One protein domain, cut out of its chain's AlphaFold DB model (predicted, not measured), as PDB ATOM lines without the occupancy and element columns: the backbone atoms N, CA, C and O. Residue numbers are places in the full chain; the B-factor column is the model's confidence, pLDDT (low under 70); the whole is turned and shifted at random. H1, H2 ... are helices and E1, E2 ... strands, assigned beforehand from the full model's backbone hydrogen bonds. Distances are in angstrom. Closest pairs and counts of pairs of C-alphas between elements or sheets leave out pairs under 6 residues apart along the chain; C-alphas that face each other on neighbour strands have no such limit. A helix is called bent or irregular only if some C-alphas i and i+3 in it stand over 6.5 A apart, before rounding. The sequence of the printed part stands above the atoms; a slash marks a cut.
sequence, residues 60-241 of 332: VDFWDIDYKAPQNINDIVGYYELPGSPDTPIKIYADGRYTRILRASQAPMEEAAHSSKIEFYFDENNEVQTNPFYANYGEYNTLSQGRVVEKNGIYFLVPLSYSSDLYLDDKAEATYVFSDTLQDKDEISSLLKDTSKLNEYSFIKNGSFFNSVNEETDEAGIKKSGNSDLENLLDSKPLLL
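What this domain is: This is residues 60 to 241 of the 332 residues of an uncharacterized protein of Lactococcus allomyrinae (UniProt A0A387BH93). What would one see first? The antiparallel sheet E11 E10 E7 E6 E3 E2 E1 E12 curls into a small, imperfect barrel, with its edge strands E11 and E12 coming near each other; H2 packs on E6 and E7, and H3 on E2 and E3. Beyond this body the two antiparallel hairpins E8 with E9 and E4 with E5 make an arm, with E4 and E5 farthest out. What makes it up? The 182 printed residues hold three named helices and twelve strands, in the order H1, E1 to E9, H2, E10 to E12, H3; the class is mixed, with under half of the residues in named elements. It is compact, with a radius of gyration of the C-alphas of 16.8 A and spans of 56 by 37 by 29 A.

Where its parts are: Where are the sheet's strands? They are E11, residues 208 to 210, E10, 203 to 205, E7, 154 to 161, 21.1 A, E6, 141 to 151, 29.6 A, E3, 97 to 103, 20.0 A, E2, 85 to 92, E1, 78 to 82, and E12, 222 to 224. E6 begins at C-alpha 141 (28.285, 142.077, 373.182). Where are the others? E4 is residues 120 to 122, E5 128 to 130, E8 165 to 168, E9 174 to 178, H1 60 to 63, H2 185 to 193 and H3 228 to 234. H3 ends at C-alpha 234 (27.550, 132.865, 367.378).

How they stand to each other: How does the sheet close? It is a folded sheet, bent back so that E11 E10 E7 E6 E3 face E1 E12, with E2 as the hinge; E2 bends by 69 degrees at residue 88. The closest C-alphas of E11 and E12, Ser 208 and Ile 222, are 5.7 A apart. E1 E2 E3 form a meander, each the antiparallel neighbour of the one before, with N 80 and O 90 at 2.8 A and N 99 and O 91 at 3.0 A. In the hairpin E6 and E7, N 156 and O 149 are 2.8 A apart. Where are the helices? H2 is on the sheet at a height of 10.4 A, along the strands, and H3 at 8.9 A, slantwise to them. H1 is only just not on it, with 4 pairs of C-alphas within 10 A. Every O i to N i+4 pair is within hydrogen-bond range in H2 and 2 of 3 in H3; H1 is too short for one.

The domain as a whole: How large is it? The two C-alphas farthest apart, those of Asn 125 and Asn 152, are 56.0 A apart; the printed part has no cut. Which links are long? H1 to E1, E3 to E4 and E11 to E12. Where is confidence low? Among the 37 residues under 70 are 103 to 118 and 132 to 141.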
ATOM      1  N   VAL A  60      11.569 130.043 367.852       90.00
ATOM      2  CA  VAL A  60      10.846 129.170 366.909       90.00
ATOM      3  C   VAL A  60      11.035 127.709 367.288       90.00
ATOM      4  O   VAL A  60      10.054 126.964 367.329       90.00
ATOM      5  N   ASP A  61      12.264 127.313 367.623       88.50
ATOM      6  CA  ASP A  61      12.563 125.953 368.078       88.50
ATOM      7  C   ASP A  61      11.945 125.672 369.460       88.50
ATOM      8  O   ASP A  61      11.457 124.568 369.717       88.50
ATOM      9  N   PHE A  62      11.963 126.671 370.352       85.50
ATOM     10  CA  PHE A  62      11.386 126.612 371.700       85.50
ATOM     11  C   PHE A  62       9.876 126.367 371.677       85.50
ATOM     12  O   PHE A  62       9.400 125.439 372.330       85.50
ATOM     13  N   TRP A  63       9.144 127.157 370.887       86.19
ATOM     14  CA  TRP A  63       7.684 127.095 370.791       86.19
ATOM     15  C   TRP A  63       7.153 126.088 369.770       86.19
ATOM     16  O   TRP A  63       5.931 125.929 369.650       86.19
ATOM     17  N   ASP A  64       8.045 125.431 369.024       88.38
ATOM     18  CA  ASP A  64       7.701 124.521 367.928       88.38
ATOM     19  C   ASP A  64       6.810 125.218 366.878       88.38
ATOM     20  O   ASP A  64       5.719 124.765 366.524       88.38
ATOM     21  N   ILE A  65       7.232 126.407 366.435       90.31
ATOM     22  CA  ILE A  65       6.497 127.200 365.441       90.31
ATOM     23  C   ILE A  65       6.736 126.608 364.049       90.31
ATOM     24  O   ILE A  65       7.878 126.401 363.645       90.31
ATOM     25  N   ASP A  66       5.661 126.392 363.282       92.38
ATOM     26  CA  ASP A  66       5.749 125.983 361.872       92.38
ATOM     27  C   ASP A  66       6.343 127.118 361.025       92.38
ATOM     28  O   ASP A  66       5.642 128.004 360.526       92.38
ATOM     29  N   TYR A  67       7.668 127.096 360.909       94.00
ATOM     30  CA  TYR A  67       8.474 128.007 360.114       94.00
ATOM     31  C   TYR A  67       9.191 127.240 359.002       94.00
ATOM     32  O   TYR A  67       9.663 126.116 359.180       94.00
ATOM     33  N   LYS A  68       9.319 127.885 357.839       93.38
ATOM     34  CA  LYS A  68      10.089 127.369 356.707       93.38
ATOM     35  C   LYS A  68      11.073 128.422 356.237       93.38
ATOM     36  O   LYS A  68      10.674 129.539 355.913       93.38
ATOM     37  N   ALA A  69      12.338 128.024 356.146       94.19
ATOM     38  CA  ALA A  69      13.381 128.865 355.588       94.19
ATOM     39  C   ALA A  69      13.058 129.264 354.133       94.19
ATOM     40  O   ALA A  69      12.468 128.467 353.390       94.19
ATOM     41  N   PRO A  70      13.460 130.470 353.692       94.00
ATOM     42  CA  PRO A  70      13.355 130.877 352.295       94.00
ATOM     43  C   PRO A  70      14.016 129.873 351.339       94.00
ATOM     44  O   PRO A  70      15.107 129.375 351.608       94.00
ATOM     45  N   GLN A  71      13.400 129.614 350.180       91.44
ATOM     46  CA  GLN A  71      13.894 128.605 349.225       91.44
ATOM     47  C   GLN A  71      15.336 128.857 348.751       91.44
ATOM     48  O   GLN A  71      16.090 127.908 348.559       91.44
ATOM     49  N   ASN A  72      15.723 130.126 348.602       92.25
ATOM     50  CA  ASN A  72      17.043 130.538 348.121       92.25
ATOM     51  C   ASN A  72      17.944 131.070 349.253       92.25
ATOM     52  O   ASN A  72      18.876 131.829 349.003       92.25
ATOM     53  N   ILE A  73      17.691 130.670 350.507       94.69
ATOM     54  CA  ILE A  73      18.465 131.129 351.674       94.69
ATOM     55  C   ILE A  73      19.974 130.883 351.517       94.69
ATOM     56  O   ILE A  73      20.777 131.700 351.956       94.69
ATOM     57  N   ASN A  74      20.370 129.811 350.822       94.62
ATOM     58  CA  ASN A  74      21.772 129.455 350.584       94.62
ATOM     59  C   ASN A  74      22.580 130.554 349.875       94.62
ATOM     60  O   ASN A  74      23.793 130.624 350.067       94.62
ATOM     61  N   ASP A  75      21.924 131.439 349.120       92.12
ATOM     62  CA  ASP A  75      22.584 132.573 348.463       92.12
ATOM     63  C   ASP A  75      23.133 133.585 349.484       92.12
ATOM     64  O   ASP A  75      24.112 134.288 349.220       92.12
ATOM     65  N   ILE A  76      22.531 133.631 350.676       95.00
ATOM     66  CA  ILE A  76      22.864 134.573 351.750       95.00
ATOM     67  C   ILE A  76      23.410 133.900 353.015       95.00
ATOM     68  O   ILE A  76      23.766 134.591 353.962       95.00
ATOM     69  N   VAL A  77      23.526 132.569 353.049       96.31
ATOM     70  CA  VAL A  77      24.165 131.851 354.166       96.31
ATOM     71  C   VAL A  77      25.615 132.289 354.306       96.31
ATOM     72  O   VAL A  77      26.377 132.243 353.336       96.31
ATOM     73  N   GLY A  78      26.022 132.660 355.514       94.75
ATOM     74  CA  GLY A  78      27.403 133.002 355.824       94.75
ATOM     75  C   GLY A  78      27.534 134.083 356.882       94.75
ATOM     76  O   GLY A  78      26.565 134.490 357.515       94.75
ATOM     77  N   TYR A  79      28.773 134.520 357.059       94.56
ATOM     78  CA  TYR A  79      29.186 135.475 358.072       94.56
ATOM     79  C   TYR A  79      29.407 136.852 357.431       94.56
ATOM     80  O   TYR A  79      30.034 136.952 356.369       94.56
ATOM     81  N   TYR A  80      28.863 137.897 358.046       93.69
ATOM     82  CA  TYR A  80      28.894 139.273 357.560       93.69
ATOM     83  C   TYR A  80      29.416 140.211 358.645       93.69
ATOM     84  O   TYR A  80      29.058 140.085 359.815       93.69
ATOM     85  N   GLU A  81      30.211 141.193 358.228       90.38
ATOM     86  CA  GLU A  81      30.764 142.231 359.100       90.38
ATOM     87  C   GLU A  81      30.414 143.615 358.569       90.38
ATOM     88  O   GLU A  81      30.533 143.871 357.366       90.38
ATOM     89  N   LEU A  82      30.032 144.514 359.478       85.81
ATOM     90  CA  LEU A  82      29.883 145.934 359.183       85.81
ATOM     91  C   LEU A  82      31.275 146.588 359.118       85.81
ATOM     92  O   LEU A  82      32.077 146.377 360.032       85.81
ATOM     93  N   PRO A  83      31.582 147.422 358.105       84.06
ATOM     94  CA  PRO A  83      32.891 148.068 357.966       84.06
ATOM     95  C   PRO A  83      33.332 148.878 359.196       84.06
ATOM     96  O   PRO A  83      34.516 148.897 359.527       84.06
ATOM     97  N   GLY A  84      32.387 149.524 359.887       78.62
ATOM     98  CA  GLY A  84      32.638 150.301 361.107       78.62
ATOM     99  C   GLY A  84      32.529 149.508 362.417       78.62
ATOM    100  O   GLY A  84      32.797 150.058 363.487       78.62
ATOM    101  N   SER A  85      32.114 148.240 362.371       77.81
ATOM    102  CA  SER A  85      31.925 147.392 363.561       77.81
ATOM    103  C   SER A  85      32.176 145.906 363.239       77.81
ATOM    104  O   SER A  85      31.247 145.096 363.243       77.81
ATOM    105  N   PRO A  86      33.428 145.530 362.906       76.38
ATOM    106  CA  PRO A  86      33.776 144.149 362.544       76.38
ATOM    107  C   PRO A  86      33.708 143.166 363.728       76.38
ATOM    108  O   PRO A  86      33.633 141.961 363.540       76.38
ATOM    109  N   ASP A  87      33.718 143.686 364.949       76.12
ATOM    110  CA  ASP A  87      33.573 142.988 366.230       76.12
ATOM    111  C   ASP A  87      32.119 142.638 366.590       76.12
ATOM    112  O   ASP A  87      31.889 141.884 367.534       76.12
ATOM    113  N   THR A  88      31.144 143.134 365.821       80.19
ATOM    114  CA  THR A  88      29.711 142.822 365.965       80.19
ATOM    115  C   THR A  88      29.151 142.123 364.730       80.19
ATOM    116  O   THR A  88      28.293 142.671 364.025       80.19
ATOM    117  N   PRO A  89      29.676 140.939 364.388       87.81
ATOM    118  CA  PRO A  89      29.268 140.247 363.184       87.81
ATOM    119  C   PRO A  89      27.863 139.659 363.283       87.81
ATOM    120  O   PRO A  89      27.304 139.451 364.364       87.81
ATOM    121  N   ILE A  90      27.336 139.306 362.114       91.88
ATOM    122  CA  ILE A  90      26.126 138.506 361.960       91.88
ATOM    123  C   ILE A  90      26.415 137.238 361.159       91.88
ATOM    124  O   ILE A  90      27.137 137.266 360.160       91.88
ATOM    125  N   LYS A  91      25.812 136.124 361.571       94.44
ATOM    126  CA  LYS A  91      25.867 134.839 360.874       94.44
ATOM    127  C   LYS A  91      24.465 134.389 360.487       94.44
ATOM    128  O   LYS A  91      23.565 134.349 361.322       94.44
ATOM    129  N   ILE A  92      24.296 134.055 359.209       96.06
ATOM    130  CA  ILE A  92      23.069 133.502 358.629       96.06
ATOM    131  C   ILE A  92      23.255 132.005 358.399       96.06
ATOM    132  O   ILE A  92      24.237 131.586 357.776       96.06
ATOM    133  N   TYR A  93      22.282 131.213 358.838       96.06
ATOM    134  CA  TYR A  93      22.285 129.756 358.744       96.06
ATOM    135  C   TYR A  93      21.342 129.255 357.646       96.06
ATOM    136  O   TYR A  93      20.379 129.916 357.255       96.06
ATOM    137  N   ALA A  94      21.611 128.050 357.142       95.88
ATOM    138  CA  ALA A  94      20.833 127.442 356.059       95.88
ATOM    139  C   ALA A  94      19.390 127.085 356.459       95.88
ATOM    140  O   ALA A  94      18.523 126.953 355.602       95.88
ATOM    141  N   ASP A  95      19.120 126.951 357.756       95.12
ATOM    142  CA  ASP A  95      17.782 126.742 358.318       95.12
ATOM    143  C   ASP A  95      17.003 128.058 358.514       95.12
ATOM    144  O   ASP A  95      15.930 128.066 359.118       95.12
ATOM    145  N   GLY A  96      17.533 129.173 358.001       95.44
ATOM    146  CA  GLY A  96      16.917 130.488 358.091       95.44
ATOM    147  C   GLY A  96      17.111 131.175 359.438       95.44
ATOM    148  O   GLY A  96      16.572 132.263 359.613       95.44
ATOM    149  N   ARG A  97      17.867 130.603 360.384       95.19
ATOM    150  CA  ARG A  97      18.275 131.334 361.589       95.19
ATOM    151  C   ARG A  97      19.270 132.435 361.248       95.19
ATOM    152  O   ARG A  97      20.022 132.343 360.271       95.19
ATOM    153  N   TYR A  98      19.333 133.432 362.116       93.81
ATOM    154  CA  TYR A  98      20.510 134.274 362.241       93.81
ATOM    155  C   TYR A  98      20.870 134.488 363.707       93.81
ATOM    156  O   TYR A  98      19.994 134.521 364.570       93.81
ATOM    157  N   THR A  99      22.163 134.670 363.961       91.06
ATOM    158  CA  THR A  99      22.683 135.167 365.236       91.06
ATOM    159  C   THR A  99      23.587 136.357 364.965       91.06
ATOM    160  O   THR A  99      24.305 136.397 363.963       91.06
ATOM    161  N   ARG A 100      23.509 137.368 365.822       88.12
ATOM    162  CA  ARG A 100      24.245 138.620 365.685       88.12
ATOM    163  C   ARG A 100      24.784 139.038 367.036       88.12
ATOM    164  O   ARG A 100      24.043 139.078 368.009       88.12
ATOM    165  N   ILE A 101      26.050 139.417 367.065       82.12
ATOM    166  CA  ILE A 101      26.622 140.127 368.199       82.12
ATOM    167  C   ILE A 101      26.299 141.618 368.031       82.12
ATOM    168  O   ILE A 101      26.479 142.161 366.943       82.12
ATOM    169  N   LEU A 102      25.807 142.277 369.076       76.25
ATOM    170  CA  LEU A 102      25.500 143.710 369.109       76.25
ATOM    171  C   LEU A 102      26.329 144.398 370.191       76.25
ATOM    172  O   LEU A 102      26.349 143.912 371.323       76.25
ATOM    173  N   ARG A 103      26.910 145.573 369.903       69.50
ATOM    174  CA  ARG A 103      27.519 146.390 370.965       69.50
ATOM    175  C   ARG A 103      26.426 146.872 371.918       69.50
ATOM    176  O   ARG A 103      25.350 147.236 371.451       69.50
ATOM    177  N   ALA A 104      26.697 147.027 373.216       58.28
ATOM    178  CA  ALA A 104      25.718 147.653 374.131       58.28
ATOM    179  C   ALA A 104      25.257 149.040 373.675       58.28
ATOM    180  O   ALA A 104      24.116 149.402 373.918       58.28
ATOM    181  N   SER A 105      26.128 149.829 373.040       56.75
ATOM    182  CA  SER A 105      25.748 151.145 372.508       56.75
ATOM    183  C   SER A 105      24.758 151.062 371.341       56.75
ATOM    184  O   SER A 105      24.135 152.065 371.002       56.75
ATOM    185  N   GLN A 106      24.643 149.888 370.720       58.03
ATOM    186  CA  GLN A 106      23.724 149.576 369.628       58.03
ATOM    187  C   GLN A 106      22.491 148.797 370.110       58.03
ATOM    188  O   GLN A 106      21.493 148.767 369.395       58.03
ATOM    189  N   ALA A 107      22.546 148.185 371.297       57.03
ATOM    190  CA  ALA A 107      21.380 147.615 371.958       57.03
ATOM    191  C   ALA A 107      20.485 148.744 372.514       57.03
ATOM    192  O   ALA A 107      21.007 149.784 372.938       57.03
ATOM    193  N   PRO A 108      19.149 148.581 372.537       52.75
ATOM    194  CA  PRO A 108      18.266 149.509 373.240       52.75
ATOM    195  C   PRO A 108      18.767 149.731 374.677       52.75
ATOM    196  O   PRO A 108      19.119 148.781 375.371       52.75
ATOM    197  N   MET A 109      18.833 150.990 375.136       42.72
ATOM    198  CA  MET A 109      19.433 151.345 376.439       42.72
ATOM    199  C   MET A 109      18.797 150.631 377.644       42.72
ATOM    200  O   MET A 109      19.436 150.539 378.690       42.72
ATOM    201  N   GLU A 110      17.558 150.159 377.511       47.56
ATOM    202  CA  GLU A 110      16.829 149.424 378.550       47.56
ATOM    203  C   GLU A 110      17.186 147.926 378.585       47.56
ATOM    204  O   GLU A 110      16.885 147.257 379.566       47.56
ATOM    205  N   GLU A 111      17.897 147.415 377.574       44.59
ATOM    206  CA  GLU A 111      18.112 145.980 377.349       44.59
ATOM    207  C   GLU A 111      19.596 145.581 377.300       44.59
ATOM    208  O   GLU A 111      19.911 144.404 377.178       44.59
ATOM    209  N   ALA A 112      20.548 146.515 377.393       45.50
ATOM    210  CA  ALA A 112      21.975 146.191 377.324       45.50
ATOM    211  C   ALA A 112      22.440 145.349 378.537       45.50
ATOM    212  O   ALA A 112      22.707 145.868 379.625       45.50
ATOM    213  N   ALA A 113      22.559 144.040 378.312       50.25
ATOM    214  CA  ALA A 113      22.943 143.026 379.284       50.25
ATOM    215  C   ALA A 113      24.269 143.273 380.021       50.25
ATOM    216  O   ALA A 113      25.232 143.847 379.508       50.25
ATOM    217  N   HIS A 114      24.326 142.763 381.251       50.62
ATOM    218  CA  HIS A 114      25.269 143.151 382.305       50.62
ATOM    219  C   HIS A 114      26.601 142.375 382.361       50.62
ATOM    220  O   HIS A 114      27.398 142.566 383.283       50.62
ATOM    221  N   SER A 115      26.861 141.521 381.376       45.28
ATOM    222  CA  SER A 115      27.877 140.463 381.420       45.28
ATOM    223  C   SER A 115      29.338 140.911 381.314       45.28
ATOM    224  O   SER A 115      30.217 140.323 381.942       45.28
ATOM    225  N   SER A 116      29.640 141.975 380.564       45.94
ATOM    226  CA  SER A 116      31.027 142.406 380.308       45.94
ATOM    227  C   SER A 116      31.683 143.141 381.487       45.94
ATOM    228  O   SER A 116      32.802 143.644 381.375       45.94
ATOM    229  N   LYS A 117      31.012 143.193 382.645       56.78
ATOM    230  CA  LYS A 117      31.543 143.761 383.897       56.78
ATOM    231  C   LYS A 117      32.252 142.736 384.782       56.78
ATOM    232  O   LYS A 117      32.801 143.112 385.816       56.78
ATOM    233  N   ILE A 118      32.224 141.464 384.399       67.19
ATOM    234  CA  ILE A 118      32.780 140.358 385.175       67.19
ATOM    235  C   ILE A 118      34.274 140.248 384.851       67.19
ATOM    236  O   ILE A 118      34.680 139.547 383.924       67.19
ATOM    237  N   GLU A 119      35.091 141.001 385.588       76.00
ATOM    238  CA  GLU A 119      36.562 140.972 385.490       76.00
ATOM    239  C   GLU A 119      37.143 139.650 386.016       76.00
ATOM    240  O   GLU A 119      38.157 139.158 385.517       76.00
ATOM    241  N   PHE A 120      36.470 139.051 386.999       81.31
ATOM    242  CA  PHE A 120      36.910 137.841 387.679       81.31
ATOM    243  C   PHE A 120      35.853 136.744 387.617       81.31
ATOM    244  O   PHE A 120      34.663 137.032 387.574       81.31
ATOM    245  N   TYR A 121      36.274 135.488 387.667       83.75
ATOM    246  CA  TYR A 121      35.386 134.334 387.807       83.75
ATOM    247  C   TYR A 121      35.978 133.340 388.810       83.75
ATOM    248  O   TYR A 121      37.161 133.415 389.128       83.75
ATOM    249  N   PHE A 122      35.163 132.429 389.322       87.56
ATOM    250  CA  PHE A 122      35.587 131.286 390.122       87.56
ATOM    251  C   PHE A 122      35.826 130.080 389.215       87.56
ATOM    252  O   PHE A 122      34.940 129.721 388.444       87.56
ATOM    253  N   ASP A 123      36.987 129.445 389.299       86.69
ATOM    254  CA  ASP A 123      37.217 128.172 388.617       86.69
ATOM    255  C   ASP A 123      36.517 126.993 389.322       86.69
ATOM    256  O   ASP A 123      35.840 127.151 390.342       86.69
ATOM    257  N   GLU A 124      36.705 125.785 388.790       84.44
ATOM    258  CA  GLU A 124      36.155 124.534 389.332       84.44
ATOM    259  C   GLU A 124      36.555 124.245 390.795       84.44
ATOM    260  O   GLU A 124      35.877 123.485 391.489       84.44
ATOM    261  N   ASN A 125      37.633 124.863 391.291       86.81
ATOM    262  CA  ASN A 125      38.105 124.738 392.671       86.81
ATOM    263  C   ASN A 125      37.599 125.880 393.567       86.81
ATOM    264  O   ASN A 125      37.950 125.941 394.748       86.81
ATOM    265  N   ASN A 126      36.739 126.752 393.034       85.56
ATOM    266  CA  ASN A 126      36.288 127.998 393.641       85.56
ATOM    267  C   ASN A 126      37.418 129.008 393.907       85.56
ATOM    268  O   ASN A 126      37.295 129.859 394.797       85.56
ATOM    269  N   GLU A 127      38.513 128.938 393.147       87.38
ATOM    270  CA  GLU A 127      39.567 129.950 393.178       87.38
ATOM    271  C   GLU A 127      39.274 131.059 392.167       87.38
ATOM    272  O   GLU A 127      38.715 130.831 391.097       87.38
ATOM    273  N   VAL A 128      39.631 132.294 392.520       87.81
ATOM    274  CA  VAL A 128      39.350 133.459 391.679       87.81
ATOM    275  C   VAL A 128      40.392 133.579 390.570       87.81
ATOM    276  O   VAL A 128      41.587 133.690 390.840       87.81
ATOM    277  N   GLN A 129      39.920 133.647 389.332       86.44
ATOM    278  CA  GLN A 129      40.700 133.809 388.112       86.44
ATOM    279  C   GLN A 129      40.284 135.085 387.364       86.44
ATOM    280  O   GLN A 129      39.191 135.615 387.564       86.44
ATOM    281  N   THR A 130      41.146 135.586 386.477       80.94
ATOM    282  CA  THR A 130      40.821 136.712 385.583       80.94
ATOM    283  C   THR A 130      40.088 136.212 384.346       80.94
ATOM    284  O   THR A 130      40.576 135.317 383.659       80.94
ATOM    285  N   ASN A 131      38.943 136.820 384.031       73.25
ATOM    286  CA  ASN A 131      38.146 136.472 382.861       73.25
ATOM    287  C   ASN A 131      38.926 136.767 381.560       73.25
ATOM    288  O   ASN A 131      39.235 137.931 381.287       73.25
ATOM    289  N   PRO A 132      39.226 135.755 380.720       64.19
ATOM    290  CA  PRO A 132      39.974 135.960 379.479       64.19
ATOM    291  C   PRO A 132      39.198 136.790 378.443       64.19
ATOM    292  O   PRO A 132      39.812 137.447 377.603       64.19
ATOM    293  N   PHE A 133      37.866 136.825 378.532       60.03
ATOM    294  CA  PHE A 133      36.997 137.612 377.651       60.03
ATOM    295  C   PHE A 133      36.866 139.081 378.077       60.03
ATOM    296  O   PHE A 133      36.222 139.872 377.394       60.03
ATOM    297  N   TYR A 134      37.508 139.483 379.180       61.56
ATOM    298  CA  TYR A 134      37.531 140.873 379.646       61.56
ATOM    299  C   TYR A 134      38.469 141.781 378.814       61.56
ATOM    300  O   TYR A 134      38.514 143.002 378.986       61.56
ATOM    301  N   ALA A 135      39.229 141.204 377.879       44.91
ATOM    302  CA  ALA A 135      40.186 141.914 377.041       44.91
ATOM    303  C   ALA A 135      39.494 142.697 375.907       44.91
ATOM    304  O   ALA A 135      39.432 142.202 374.792       44.91
ATOM    305  N   ASN A 136      38.955 143.891 376.205       49.69
ATOM    306  CA  ASN A 136      38.690 145.028 375.285       49.69
ATOM    307  C   ASN A 136      37.833 146.113 375.976       49.69
ATOM    308  O   ASN A 136      36.781 146.509 375.484       49.69
ATOM    309  N   TYR A 137      38.254 146.588 377.154       47.84
ATOM    310  CA  TYR A 137      37.566 147.668 377.891       47.84
ATOM    311  C   TYR A 137      36.063 147.435 378.157       47.84
ATOM    312  O   TYR A 137      35.315 148.392 378.356       47.84
ATOM    313  N   GLY A 138      35.613 146.177 378.194       48.19
ATOM    314  CA  GLY A 138      34.237 145.837 378.548       48.19
ATOM    315  C   GLY A 138      33.174 146.286 377.539       48.19
ATOM    316  O   GLY A 138      32.021 146.439 377.948       48.19
ATOM    317  N   GLU A 139      33.509 146.500 376.254       48.97
ATOM    318  CA  GLU A 139      32.472 146.712 375.231       48.97
ATOM    319  C   GLU A 139      31.586 145.458 375.138       48.97
ATOM    320  O   GLU A 139      32.005 144.369 374.755       48.97
ATOM    321  N   TYR A 140      30.362 145.627 375.632       58.56
ATOM    322  CA  TYR A 140      29.354 144.597 375.814       58.56
ATOM    323  C   TYR A 140      28.906 144.062 374.463       58.56
ATOM    324  O   TYR A 140      28.557 144.851 373.588       58.56
ATOM    325  N   ASN A 141      28.811 142.745 374.353       62.34
ATOM    326  CA  ASN A 141      28.285 142.077 373.182       62.34
ATOM    327  C   ASN A 141      27.046 141.282 373.603       62.34
ATOM    328  O   ASN A 141      27.175 140.208 374.191       62.34
ATOM    329  N   THR A 142      25.854 141.842 373.368       73.62
ATOM    330  CA  THR A 142      24.604 141.082 373.516       73.62
ATOM    331  C   THR A 142      24.401 140.238 372.265       73.62
ATOM    332  O   THR A 142      24.746 140.659 371.155       73.62
ATOM    333  N   LEU A 143      23.905 139.021 372.442       80.69
ATOM    334  CA  LEU A 143      23.534 138.160 371.339       80.69
ATOM    335  C   LEU A 143      22.087 138.487 370.979       80.69
ATOM    336  O   LEU A 143      21.198 138.400 371.814       80.69
ATOM    337  N   SER A 144      21.847 138.859 369.730       83.44
ATOM    338  CA  SER A 144      20.512 138.910 369.142       83.44
ATOM    339  C   SER A 144      20.343 137.727 368.203       83.44
ATOM    340  O   SER A 144      21.286 137.299 367.530       83.44
ATOM    341  N   GLN A 145      19.126 137.203 368.142       88.25
ATOM    342  CA  GLN A 145      18.808 136.073 367.287       88.25
ATOM    343  C   GLN A 145      17.409 136.168 366.706       88.25
ATOM    344  O   GLN A 145      16.520 136.840 367.236       88.25
ATOM    345  N   GLY A 146      17.206 135.450 365.610       90.88
ATOM    346  CA  GLY A 146      15.899 135.362 364.995       90.88
ATOM    347  C   GLY A 146      15.897 134.567 363.705       90.88
ATOM    348  O   GLY A 146      16.741 133.698 363.476       90.88
ATOM    349  N   ARG A 147      14.923 134.869 362.848       93.75
ATOM    350  CA  ARG A 147      14.697 134.147 361.593       93.75
ATOM    351  C   ARG A 147      14.705 135.076 360.399       93.75
ATOM    352  O   ARG A 147      14.364 136.249 360.484       93.75
ATOM    353  N   VAL A 148      15.056 134.524 359.253       94.56
ATOM    354  CA  VAL A 148      15.046 135.221 357.976       94.56
ATOM    355  C   VAL A 148      13.719 134.970 357.268       94.56
ATOM    356  O   VAL A 148      13.263 133.832 357.154       94.56
ATOM    357  N   VAL A 149      13.116 136.026 356.737       93.12
ATOM    358  CA  VAL A 149      11.934 135.953 355.868       93.12
ATOM    359  C   VAL A 149      12.240 136.629 354.540       93.12
ATOM    360  O   VAL A 149      12.965 137.616 354.488       93.12
ATOM    361  N   GLU A 150      11.706 136.104 353.442       91.50
ATOM    362  CA  GLU A 150      11.957 136.645 352.105       91.50
ATOM    363  C   GLU A 150      10.712 137.336 351.555       91.50
ATOM    364  O   GLU A 150       9.585 136.865 351.724       91.50
ATOM    365  N   LYS A 151      10.923 138.483 350.903       88.56
ATOM    366  CA  LYS A 151       9.894 139.182 350.137       88.56
ATOM    367  C   LYS A 151      10.518 139.965 348.990       88.56
ATOM    368  O   LYS A 151      11.283 140.903 349.207       88.56
ATOM    369  N   ASN A 152      10.093 139.653 347.767       88.38
ATOM    370  CA  ASN A 152      10.492 140.348 346.538       88.38
ATOM    371  C   ASN A 152      12.018 140.372 346.302       88.38
ATOM    372  O   ASN A 152      12.565 141.379 345.852       88.38
ATOM    373  N   GLY A 153      12.705 139.275 346.616       88.38
ATOM    374  CA  GLY A 153      14.157 139.125 346.506       88.38
ATOM    375  C   GLY A 153      14.949 139.829 347.611       88.38
ATOM    376  O   GLY A 153      16.158 140.004 347.467       88.38
ATOM    377  N   ILE A 154      14.284 140.269 348.684       91.19
ATOM    378  CA  ILE A 154      14.903 140.897 349.856       91.19
ATOM    379  C   ILE A 154      14.690 139.982 351.060       91.19
ATOM    380  O   ILE A 154      13.566 139.545 351.316       91.19
ATOM    381  N   TYR A 155      15.765 139.709 351.794       93.75
ATOM    382  CA  TYR A 155      15.757 138.847 352.971       93.75
ATOM    383  C   TYR A 155      15.755 139.706 354.229       93.75
ATOM    384  O   TYR A 155      16.767 140.313 354.561       93.75
ATOM    385  N   PHE A 156      14.628 139.784 354.918       92.69
ATOM    386  CA  PHE A 156      14.487 140.537 356.159       92.69
ATOM    387  C   PHE A 156      14.865 139.661 357.346       92.69
ATOM    388  O   PHE A 156      14.507 138.482 357.395       92.69
ATOM    389  N   LEU A 157      15.580 140.243 358.299       91.81
ATOM    390  CA  LEU A 157      15.932 139.602 359.555       91.81
ATOM    391  C   LEU A 157      14.853 139.967 360.564       91.81
ATOM    392  O   LEU A 157      14.687 141.133 360.904       91.81
ATOM    393  N   VAL A 158      14.090 138.961 360.979       89.56
ATOM    394  CA  VAL A 158      13.024 139.066 361.971       89.56
ATOM    395  C   VAL A 158      13.617 138.758 363.335       89.56
ATOM    396  O   VAL A 158      13.911 137.584 363.594       89.56
ATOM    397  N   PRO A 159      13.792 139.756 364.207       85.06
ATOM    398  CA  PRO A 159      14.398 139.521 365.500       85.06
ATOM    399  C   PRO A 159      13.379 138.887 366.430       85.06
ATOM    400  O   PRO A 159      12.271 139.391 366.616       85.06
ATOM    401  N   LEU A 160      13.771 137.751 366.993       83.25
ATOM    402  CA  LEU A 160      12.982 137.024 367.983       83.25
ATOM    403  C   LEU A 160      13.518 137.244 369.399       83.25
ATOM    404  O   LEU A 160      12.883 136.885 370.378       83.25
ATOM    405  N   SER A 161      14.706 137.824 369.510       78.69
ATOM    406  CA  SER A 161      15.221 138.330 370.767       78.69
ATOM    407  C   SER A 161      16.250 139.406 370.485       78.69
ATOM    408  O   SER A 161      17.111 139.251 369.604       78.69
ATOM    409  N   TYR A 162      16.142 140.496 371.229       68.25
ATOM    410  CA  TYR A 162      17.019 141.654 371.082       68.25
ATOM    411  C   TYR A 162      18.113 141.670 372.132       68.25
ATOM    412  O   TYR A 162      19.175 142.244 371.878       68.25
ATOM    413  N   SER A 163      17.895 140.979 373.256       70.25
ATOM    414  CA  SER A 163      18.890 140.937 374.303       70.25
ATOM    415  C   SER A 163      18.987 139.622 375.053       70.25
ATOM    416  O   SER A 163      18.018 139.069 375.566       70.25
ATOM    417  N   SER A 164      20.226 139.164 375.163       75.00
ATOM    418  CA  SER A 164      20.651 138.103 376.058       75.00
ATOM    419  C   SER A 164      21.510 138.663 377.177       75.00
ATOM    420  O   SER A 164      22.465 139.397 376.911       75.00
ATOM    421  N   ASP A 165      21.312 138.166 378.386       73.38
ATOM    422  CA  ASP A 165      22.324 138.234 379.424       73.38
ATOM    423  C   ASP A 165      23.414 137.189 379.180       73.38
ATOM    424  O   ASP A 165      23.128 136.002 379.039       73.38
ATOM    425  N   LEU A 166      24.679 137.602 379.172       73.56
ATOM    426  CA  LEU A 166      25.800 136.662 379.153       73.56
ATOM    427  C   LEU A 166      26.244 136.322 380.586       73.56
ATOM    428  O   LEU A 166      26.468 137.189 381.429       73.56
ATOM    429  N   TYR A 167      26.403 135.035 380.838       75.56
ATOM    430  CA  TYR A 167      26.877 134.460 382.086       75.56
ATOM    431  C   TYR A 167      28.122 133.623 381.822       75.56
ATOM    432  O   TYR A 167      28.363 133.183 380.699       75.56
ATOM    433  N   LEU A 168      28.892 133.381 382.877       75.19
ATOM    434  CA  LEU A 168      29.955 132.385 382.867       75.19
ATOM    435  C   LEU A 168      29.496 131.165 383.659       75.19
ATOM    436  O   LEU A 168      28.931 131.304 384.751       75.19
ATOM    437  N   ASP A 169      29.733 129.977 383.115       74.44
ATOM    438  CA  ASP A 169      29.616 128.736 383.877       74.44
ATOM    439  C   ASP A 169      30.843 128.523 384.787       74.44
ATOM    440  O   ASP A 169      31.698 129.401 384.929       74.44
ATOM    441  N   ASP A 170      30.921 127.378 385.459       71.38
ATOM    442  CA  ASP A 170      32.037 126.990 386.336       71.38
ATOM    443  C   ASP A 170      33.374 126.774 385.596       71.38
ATOM    444  O   ASP A 170      34.428 126.715 386.229       71.38
ATOM    445  N   LYS A 171      33.351 126.724 384.260       74.88
ATOM    446  CA  LYS A 171      34.519 126.582 383.378       74.88
ATOM    447  C   LYS A 171      34.874 127.870 382.636       74.88
ATOM    448  O   LYS A 171      35.764 127.852 381.785       74.88
ATOM    449  N   ALA A 172      34.213 128.979 382.967       70.19
ATOM    450  CA  ALA A 172      34.309 130.253 382.256       70.19
ATOM    451  C   ALA A 172      33.858 130.192 380.788       70.19
ATOM    452  O   ALA A 172      34.302 130.999 379.971       70.19
ATOM    453  N   GLU A 173      32.958 129.276 380.443       74.38
ATOM    454  CA  GLU A 173      32.322 129.249 379.133       74.38
ATOM    455  C   GLU A 173      31.152 130.243 379.089       74.38
ATOM    456  O   GLU A 173      30.360 130.383 380.027       74.38
ATOM    457  N   ALA A 174      31.061 130.967 377.972       72.38
ATOM    458  CA  ALA A 174      30.028 131.961 377.725       72.38
ATOM    459  C   ALA A 174      28.656 131.294 377.551       72.38
ATOM    460  O   ALA A 174      28.427 130.559 376.592       72.38
ATOM    461  N   THR A 175      27.724 131.599 378.450       75.94
ATOM    462  CA  THR A 175      26.327 131.162 378.372       75.94
ATOM    463  C   THR A 175      25.426 132.367 378.158       75.94
ATOM    464  O   THR A 175      25.286 133.205 379.047       75.94
ATOM    465  N   TYR A 176      24.792 132.454 376.992       78.50
ATOM    466  CA  TYR A 176      23.796 133.483 376.707       78.50
ATOM    467  C   TYR A 176      22.418 133.024 377.173       78.50
ATOM    468  O   TYR A 176      21.954 131.941 376.819       78.50
ATOM    469  N   VAL A 177      21.768 133.856 377.973       76.88
ATOM    470  CA  VAL A 177      20.462 133.604 378.567       76.88
ATOM    471  C   VAL A 177      19.513 134.681 378.086       76.88
ATOM    472  O   VAL A 177      19.721 135.862 378.348       76.88
ATOM    473  N   PHE A 178      18.454 134.276 377.407       76.81
ATOM    474  CA  PHE A 178      17.403 135.185 376.976       76.81
ATOM    475  C   PHE A 178      16.239 135.076 377.949       76.81
ATOM    476  O   PHE A 178      15.634 134.013 378.086       76.81
ATOM    477  N   SER A 179      15.949 136.178 378.635       66.00
ATOM    478  CA  SER A 179      14.826 136.304 379.570       66.00
ATOM    479  C   SER A 179      13.723 137.219 379.041       66.00
ATOM    480  O   SER A 179      12.897 137.685 379.825       66.00
ATOM    481  N   ASP A 180      13.725 137.509 377.734       63.25
ATOM    482  CA  ASP A 180      12.745 138.391 377.103       63.25
ATOM    483  C   ASP A 180      11.322 137.876 377.371       63.25
ATOM    484  O   ASP A 180      10.855 136.880 376.815       63.25
ATOM    485  N   THR A 181      10.611 138.608 378.227       52.81
ATOM    486  CA  THR A 181       9.201 138.377 378.593       52.81
ATOM    487  C   THR A 181       8.223 138.769 377.478       52.81
ATOM    488  O   THR A 181       7.010 138.712 377.662       52.81
ATOM    489  N   LEU A 182       8.738 139.197 376.322       51.88
ATOM    490  CA  LEU A 182       7.981 139.928 375.308       51.88
ATOM    491  C   LEU A 182       7.560 139.109 374.086       51.88
ATOM    492  O   LEU A 182       6.981 139.693 373.180       51.88
ATOM    493  N   GLN A 183       7.815 137.798 374.016       65.12
ATOM    494  CA  GLN A 183       7.472 137.040 372.806       65.12
ATOM    495  C   GLN A 183       6.587 135.819 373.075       65.12
ATOM    496  O   GLN A 183       7.056 134.696 373.274       65.12
ATOM    497  N   ASP A 184       5.273 136.065 373.033       77.44
ATOM    498  CA  ASP A 184       4.242 135.032 372.914       77.44
ATOM    499  C   ASP A 184       4.399 134.301 371.564       77.44
ATOM    500  O   ASP A 184       4.647 134.912 370.513       77.44
ATOM    501  N   LYS A 185       4.230 132.976 371.583       85.62
ATOM    502  CA  LYS A 185       4.195 132.105 370.401       85.62
ATOM    503  C   LYS A 185       3.330 132.670 369.267       85.62
ATOM    504  O   LYS A 185       3.729 132.594 368.098       85.62
ATOM    505  N   ASP A 186       2.157 133.215 369.584       86.62
ATOM    506  CA  ASP A 186       1.216 133.744 368.592       86.62
ATOM    507  C   ASP A 186       1.737 135.021 367.920       86.62
ATOM    508  O   ASP A 186       1.568 135.202 366.707       86.62
ATOM    509  N   GLU A 187       2.425 135.879 368.674       84.50
ATOM    510  CA  GLU A 187       3.042 137.097 368.152       84.50
ATOM    511  C   GLU A 187       4.183 136.763 367.188       84.50
ATOM    512  O   GLU A 187       4.174 137.234 366.044       84.50
ATOM    513  N   ILE A 188       5.088 135.863 367.592       86.50
ATOM    514  CA  ILE A 188       6.188 135.381 366.744       86.50
ATOM    515  C   ILE A 188       5.640 134.760 365.456       86.50
ATOM    516  O   ILE A 188       6.049 135.114 364.348       86.50
ATOM    517  N   SER A 189       4.678 133.844 365.587       88.69
ATOM    518  CA  SER A 189       4.040 133.165 364.454       88.69
ATOM    519  C   SER A 189       3.401 134.162 363.484       88.69
ATOM    520  O   SER A 189       3.493 134.005 362.264       88.69
ATOM    521  N   SER A 190       2.774 135.216 364.011       87.88
ATOM    522  CA  SER A 190       2.198 136.308 363.227       87.88
ATOM    523  C   SER A 190       3.271 137.132 362.500       87.88
ATOM    524  O   SER A 190       3.097 137.428 361.315       87.88
ATOM    525  N   LEU A 191       4.370 137.479 363.174       85.00
ATOM    526  CA  LEU A 191       5.462 138.284 362.617       85.00
ATOM    527  C   LEU A 191       6.181 137.560 361.469       85.00
ATOM    528  O   LEU A 191       6.434 138.150 360.419       85.00
ATOM    529  N   LEU A 192       6.428 136.257 361.628       89.31
ATOM    530  CA  LEU A 192       7.072 135.421 360.608       89.31
ATOM    531  C   LEU A 192       6.202 135.208 359.359       89.31
ATOM    532  O   LEU A 192       6.732 134.960 358.276       89.31
ATOM    533  N   LYS A 193       4.872 135.303 359.487       87.50
ATOM    534  CA  LYS A 193       3.923 135.160 358.367       87.50
ATOM    535  C   LYS A 193       3.663 136.467 357.627       87.50
ATOM    536  O   LYS A 193       3.359 136.435 356.435       87.50
ATOM    537  N   ASP A 194       3.740 137.599 358.320       82.94
ATOM    538  CA  ASP A 194       3.422 138.911 357.764       82.94
ATOM    539  C   ASP A 194       4.561 139.907 357.978       82.94
ATOM    540  O   ASP A 194       4.605 140.667 358.946       82.94
ATOM    541  N   THR A 195       5.449 139.965 356.987       68.38
ATOM    542  CA  THR A 195       6.620 140.848 357.011       68.38
ATOM    543  C   THR A 195       6.267 142.337 356.979       68.38
ATOM    544  O   THR A 195       7.143 143.169 357.188       68.38
ATOM    545  N   SER A 196       5.007 142.711 356.704       74.19
ATOM    546  CA  SER A 196       4.581 144.116 356.779       74.19
ATOM    547  C   SER A 196       4.483 144.639 358.213       74.19
ATOM    548  O   SER A 196       4.403 145.849 358.407       74.19
ATOM    549  N   LYS A 197       4.525 143.738 359.202       71.44
ATOM    550  CA  LYS A 197       4.522 144.057 360.632       71.44
ATOM    551  C   LYS A 197       5.915 144.346 361.197       71.44
ATOM    552  O   LYS A 197       6.024 144.694 362.368       71.44
ATOM    553  N   LEU A 198       6.971 144.197 360.396       67.62
ATOM    554  CA  LEU A 198       8.336 144.493 360.823       67.62
ATOM    555  C   LEU A 198       8.544 146.010 360.876       67.62
ATOM    556  O   LEU A 198       8.455 146.690 359.855       67.62
ATOM    557  N   ASN A 199       8.833 146.520 362.073       59.81
ATOM    558  CA  ASN A 199       9.230 147.915 362.284       59.81
ATOM    559  C   ASN A 199      10.750 148.110 362.174       59.81
ATOM    560  O   ASN A 199      11.211 149.238 361.997       59.81
ATOM    561  N   GLU A 200      11.512 147.016 362.240       61.41
ATOM    562  CA  GLU A 200      12.966 146.997 362.138       61.41
ATOM    563  C   GLU A 200      13.406 146.347 360.831       61.41
ATOM    564  O   GLU A 200      12.891 145.309 360.416       61.41
ATOM    565  N   TYR A 201      14.351 146.995 360.153       68.81
ATOM    566  CA  TYR A 201      14.702 146.682 358.773       68.81
ATOM    567  C   TYR A 201      16.175 146.321 358.644       68.81
ATOM    568  O   TYR A 201      16.871 146.850 357.780       68.81
ATOM    569  N   SER A 202      16.655 145.419 359.491       88.31
ATOM    570  CA  SER A 202      17.863 144.691 359.129       88.31
ATOM    571  C   SER A 202      17.517 143.743 357.974       88.31
ATOM    572  O   SER A 202      16.584 142.943 358.075       88.31
ATOM    573  N   PHE A 203      18.205 143.850 356.839       92.81
ATOM    574  CA  PHE A 203      17.932 143.015 355.667       92.81
ATOM    575  C   PHE A 203      19.190 142.705 354.863       92.81
ATOM    576  O   PHE A 203      20.182 143.421 354.907       92.81
ATOM    577  N   ILE A 204      19.127 141.642 354.065       94.38
ATOM    578  CA  ILE A 204      20.118 141.320 353.048       94.38
ATOM    579  C   ILE A 204      19.490 141.526 351.674       94.38
ATOM    580  O   ILE A 204      18.424 140.988 351.354       94.38
ATOM    581  N   LYS A 205      20.177 142.303 350.839       92.38
ATOM    582  CA  LYS A 205      19.784 142.572 349.456       92.38
ATOM    583  C   LYS A 205      21.015 142.518 348.567       92.38
ATOM    584  O   LYS A 205      22.022 143.152 348.859       92.38
ATOM    585  N   ASN A 206      20.923 141.765 347.471       91.38
ATOM    586  CA  ASN A 206      22.025 141.571 346.522       91.38
ATOM    587  C   ASN A 206      23.332 141.085 347.186       91.38
ATOM    588  O   ASN A 206      24.421 141.437 346.744       91.38
ATOM    589  N   GLY A 207      23.223 140.289 348.255       90.81
ATOM    590  CA  GLY A 207      24.375 139.760 348.987       90.81
ATOM    591  C   GLY A 207      25.045 140.735 349.962       90.81
ATOM    592  O   GLY A 207      26.045 140.353 350.559       90.81
ATOM    593  N   SER A 208      24.502 141.941 350.155       93.44
ATOM    594  CA  SER A 208      24.958 142.912 351.160       93.44
ATOM    595  C   SER A 208      23.970 142.989 352.319       93.44
ATOM    596  O   SER A 208      22.758 142.979 352.089       93.44
ATOM    597  N   PHE A 209      24.489 143.060 353.543       94.31
ATOM    598  CA  PHE A 209      23.708 143.242 354.767       94.31
ATOM    599  C   PHE A 209      23.513 144.732 355.056       94.31
ATOM    600  O   PHE A 209      24.461 145.498 354.988       94.31
ATOM    601  N   PHE A 210      22.299 145.131 355.401       91.44
ATOM    602  CA  PHE A 210      21.948 146.483 355.808       91.44
ATOM    603  C   PHE A 210      21.310 146.396 357.187       91.44
ATOM    604  O   PHE A 210      20.379 145.620 357.391       91.44
ATOM    605  N   ASN A 211      21.809 147.184 358.125       86.00
ATOM    606  CA  ASN A 211      21.296 147.369 359.468       86.00
ATOM    607  C   ASN A 211      20.000 148.205 359.471       86.00
ATOM    608  O   ASN A 211      19.160 148.035 360.355       86.00
ATOM    609  N   SER A 212      19.811 149.094 358.484       84.75
ATOM    610  CA  SER A 212      18.567 149.860 358.310       84.75
ATOM    611  C   SER A 212      18.269 150.222 356.848       84.75
ATOM    612  O   SER A 212      19.144 150.201 355.989       84.75
ATOM    613  N   VAL A 213      17.032 150.646 356.559       83.19
ATOM    614  CA  VAL A 213      16.621 151.138 355.221       83.19
ATOM    615  C   VAL A 213      17.310 152.421 354.768       83.19
ATOM    616  O   VAL A 213      17.298 152.710 353.573       83.19
ATOM    617  N   ASN A 214      17.859 153.200 355.699       84.31
ATOM    618  CA  ASN A 214      18.464 154.502 355.414       84.31
ATOM    619  C   ASN A 214      19.994 154.439 355.341       84.31
ATOM    620  O   ASN A 214      20.625 155.474 355.155       84.31
ATOM    621  N   GLU A 215      20.578 153.257 355.536       83.19
ATOM    622  CA  GLU A 215      22.025 153.068 355.559       83.19
ATOM    623  C   GLU A 215      22.633 153.234 354.162       83.19
ATOM    624  O   GLU A 215      22.057 152.811 353.149       83.19
ATOM    625  N   GLU A 216      23.805 153.866 354.107       85.19
ATOM    626  CA  GLU A 216      24.549 154.035 352.863       85.19
ATOM    627  C   GLU A 216      25.165 152.695 352.416       85.19
ATOM    628  O   GLU A 216      25.435 151.790 353.201       85.19
ATOM    629  N   THR A 217      25.350 152.507 351.106       85.75
ATOM    630  CA  THR A 217      25.774 151.197 350.564       85.75
ATOM    631  C   THR A 217      27.207 150.820 350.944       85.75
ATOM    632  O   THR A 217      27.543 149.640 350.972       85.75
ATOM    633  N   ASP A 218      28.060 151.800 351.208       85.75
ATOM    634  CA  ASP A 218      29.429 151.619 351.688       85.75
ATOM    635  C   ASP A 218      29.512 151.324 353.193       85.75
ATOM    636  O   ASP A 218      30.528 150.792 353.640       85.75
ATOM    637  N   GLU A 219      28.442 151.585 353.945       86.56
ATOM    638  CA  GLU A 219      28.279 151.153 355.339       86.56
ATOM    639  C   GLU A 219      27.688 149.736 355.446       86.56
ATOM    640  O   GLU A 219      27.783 149.098 356.495       86.56
ATOM    641  N   ALA A 220      27.159 149.199 354.342       91.06
ATOM    642  CA  ALA A 220      26.570 147.869 354.298       91.06
ATOM    643  C   ALA A 220      27.578 146.766 354.660       91.06
ATOM    644  O   ALA A 220      28.731 146.735 354.215       91.06
ATOM    645  N   GLY A 221      27.103 145.789 355.425       91.06
ATOM    646  CA  GLY A 221      27.864 144.621 355.817       91.06
ATOM    647  C   GLY A 221      28.233 143.743 354.628       91.06
ATOM    648  O   GLY A 221      27.408 143.419 353.764       91.06
ATOM    649  N   ILE A 222      29.491 143.318 354.615       92.38
ATOM    650  CA  ILE A 222      30.062 142.478 353.565       92.38
ATOM    651  C   ILE A 222      30.304 141.069 354.080       92.38
ATOM    652  O   ILE A 222      30.695 140.860 355.227       92.38
ATOM    653  N   LYS A 223      30.101 140.089 353.202       93.50
ATOM    654  CA  LYS A 223      30.368 138.686 353.509       93.50
ATOM    655  C   LYS A 223      31.871 138.463 353.715       93.50
ATOM    656  O   LYS A 223      32.686 138.915 352.906       93.50
ATOM    657  N   LYS A 224      32.239 137.751 354.777       90.81
ATOM    658  CA  LYS A 224      33.623 137.475 355.187       90.81
ATOM    659  C   LYS A 224      33.825 135.991 355.482       90.81
ATOM    660  O   LYS A 224      32.871 135.233 355.647       90.81
ATOM    661  N   SER A 225      35.090 135.579 355.533       86.69
ATOM    662  CA  SER A 225      35.468 134.332 356.198       86.69
ATOM    663  C   SER A 225      35.267 134.503 357.700       86.69
ATOM    664  O   SER A 225      35.684 135.528 358.238       86.69
ATOM    665  N   GLY A 226      34.653 133.520 358.349       77.75
ATOM    666  CA  GLY A 226      34.389 133.569 359.780       77.75
ATOM    667  C   GLY A 226      35.650 133.730 360.623       77.75
ATOM    668  O   GLY A 226      36.704 133.169 360.310       77.75
ATOM    669  N   ASN A 227      35.530 134.513 361.690       80.31
ATOM    670  CA  ASN A 227      36.510 134.567 362.762       80.31
ATOM    671  C   ASN A 227      36.206 133.426 363.742       80.31
ATOM    672  O   ASN A 227      35.127 133.417 364.325       80.31
ATOM    673  N   SER A 228      37.140 132.492 363.942       78.56
ATOM    674  CA  SER A 228      36.924 131.307 364.787       78.56
ATOM    675  C   SER A 228      36.494 131.640 366.215       78.56
ATOM    676  O   SER A 228      35.677 130.924 366.790       78.56
ATOM    677  N   ASP A 229      37.015 132.731 366.777       71.94
ATOM    678  CA  ASP A 229      36.737 133.116 368.161       71.94
ATOM    679  C   ASP A 229      35.302 133.643 368.298       71.94
ATOM    680  O   ASP A 229      34.607 133.329 369.263       71.94
ATOM    681  N   LEU A 230      34.824 134.388 367.294       77.31
ATOM    682  CA  LEU A 230      33.460 134.925 367.259       77.31
ATOM    683  C   LEU A 230      32.440 133.898 366.758       77.31
ATOM    684  O   LEU A 230      31.292 133.914 367.194       77.31
ATOM    685  N   GLU A 231      32.832 132.988 365.869       80.50
ATOM    686  CA  GLU A 231      31.948 131.930 365.375       80.50
ATOM    687  C   GLU A 231      31.508 130.990 366.494       80.50
ATOM    688  O   GLU A 231      30.327 130.664 366.554       80.50
ATOM    689  N   ASN A 232      32.408 130.636 367.415       78.56
ATOM    690  CA  ASN A 232      32.049 129.828 368.582       78.56
ATOM    691  C   ASN A 232      30.967 130.507 369.440       78.56
ATOM    692  O   ASN A 232      30.054 129.838 369.917       78.56
ATOM    693  N   LEU A 233      31.038 131.835 369.602       77.38
ATOM    694  CA  LEU A 233      30.016 132.604 370.319       77.38
ATOM    695  C   LEU A 233      28.686 132.616 369.555       77.38
ATOM    696  O   LEU A 233      27.629 132.401 370.144       77.38
ATOM    697  N   LEU A 234      28.735 132.825 368.239       84.75
ATOM    698  CA  LEU A 234      27.550 132.865 367.378       84.75
ATOM    699  C   LEU A 234      26.848 131.508 367.245       84.75
ATOM    700  O   LEU A 234      25.634 131.493 367.047       84.75
ATOM    701  N   ASP A 235      27.600 130.407 367.341       85.50
ATOM    702  CA  ASP A 235      27.110 129.023 367.280       85.50
ATOM    703  C   ASP A 235      26.630 128.491 368.640       85.50
ATOM    704  O   ASP A 235      26.120 127.364 368.717       85.50
ATOM    705  N   SER A 236      26.785 129.279 369.711       78.50
ATOM    706  CA  SER A 236      26.333 128.898 371.047       78.50
ATOM    707  C   SER A 236      24.829 128.606 371.057       78.50
ATOM    708  O   SER A 236      24.032 129.236 370.359       78.50
ATOM    709  N   LYS A 237      24.437 127.598 371.842       81.56
ATOM    710  CA  LYS A 237      23.030 127.325 372.135       81.56
ATOM    711  C   LYS A 237      22.640 128.161 373.337       81.56
ATOM    712  O   LYS A 237      23.146 127.884 374.426       81.56
ATOM    713  N   PRO A 238      21.779 129.163 373.171       77.12
ATOM    714  CA  PRO A 238      21.397 129.959 374.305       77.12
ATOM    715  C   PRO A 238      20.364 129.248 375.169       77.12
ATOM    716  O   PRO A 238      19.587 128.415 374.699       77.12
ATOM    717  N   LEU A 239      20.322 129.626 376.440       76.94
ATOM    718  CA  LEU A 239      19.251 129.218 377.330       76.94
ATOM    719  C   LEU A 239      18.081 130.193 377.193       76.94
ATOM    720  O   LEU A 239      18.226 131.393 377.427       76.94
ATOM    721  N   LEU A 240      16.915 129.670 376.829       77.00
ATOM    722  CA  LEU A 240      15.695 130.455 376.658       77.00
ATOM    723  C   LEU A 240      14.806 130.287 377.885       77.00
ATOM    724  O   LEU A 240      14.359 129.181 378.189       77.00
ATOM    725  N   LEU A 241      14.552 131.389 378.584       70.38
ATOM    726  CA  LEU A 241      13.724 131.427 379.780       70.38
ATOM    727  C   LEU A 241      12.473 132.246 379.494       70.38
ATOM    728  O   LEU A 241      12.490 133.472 379.554       70.38
TER     729      LEU A 241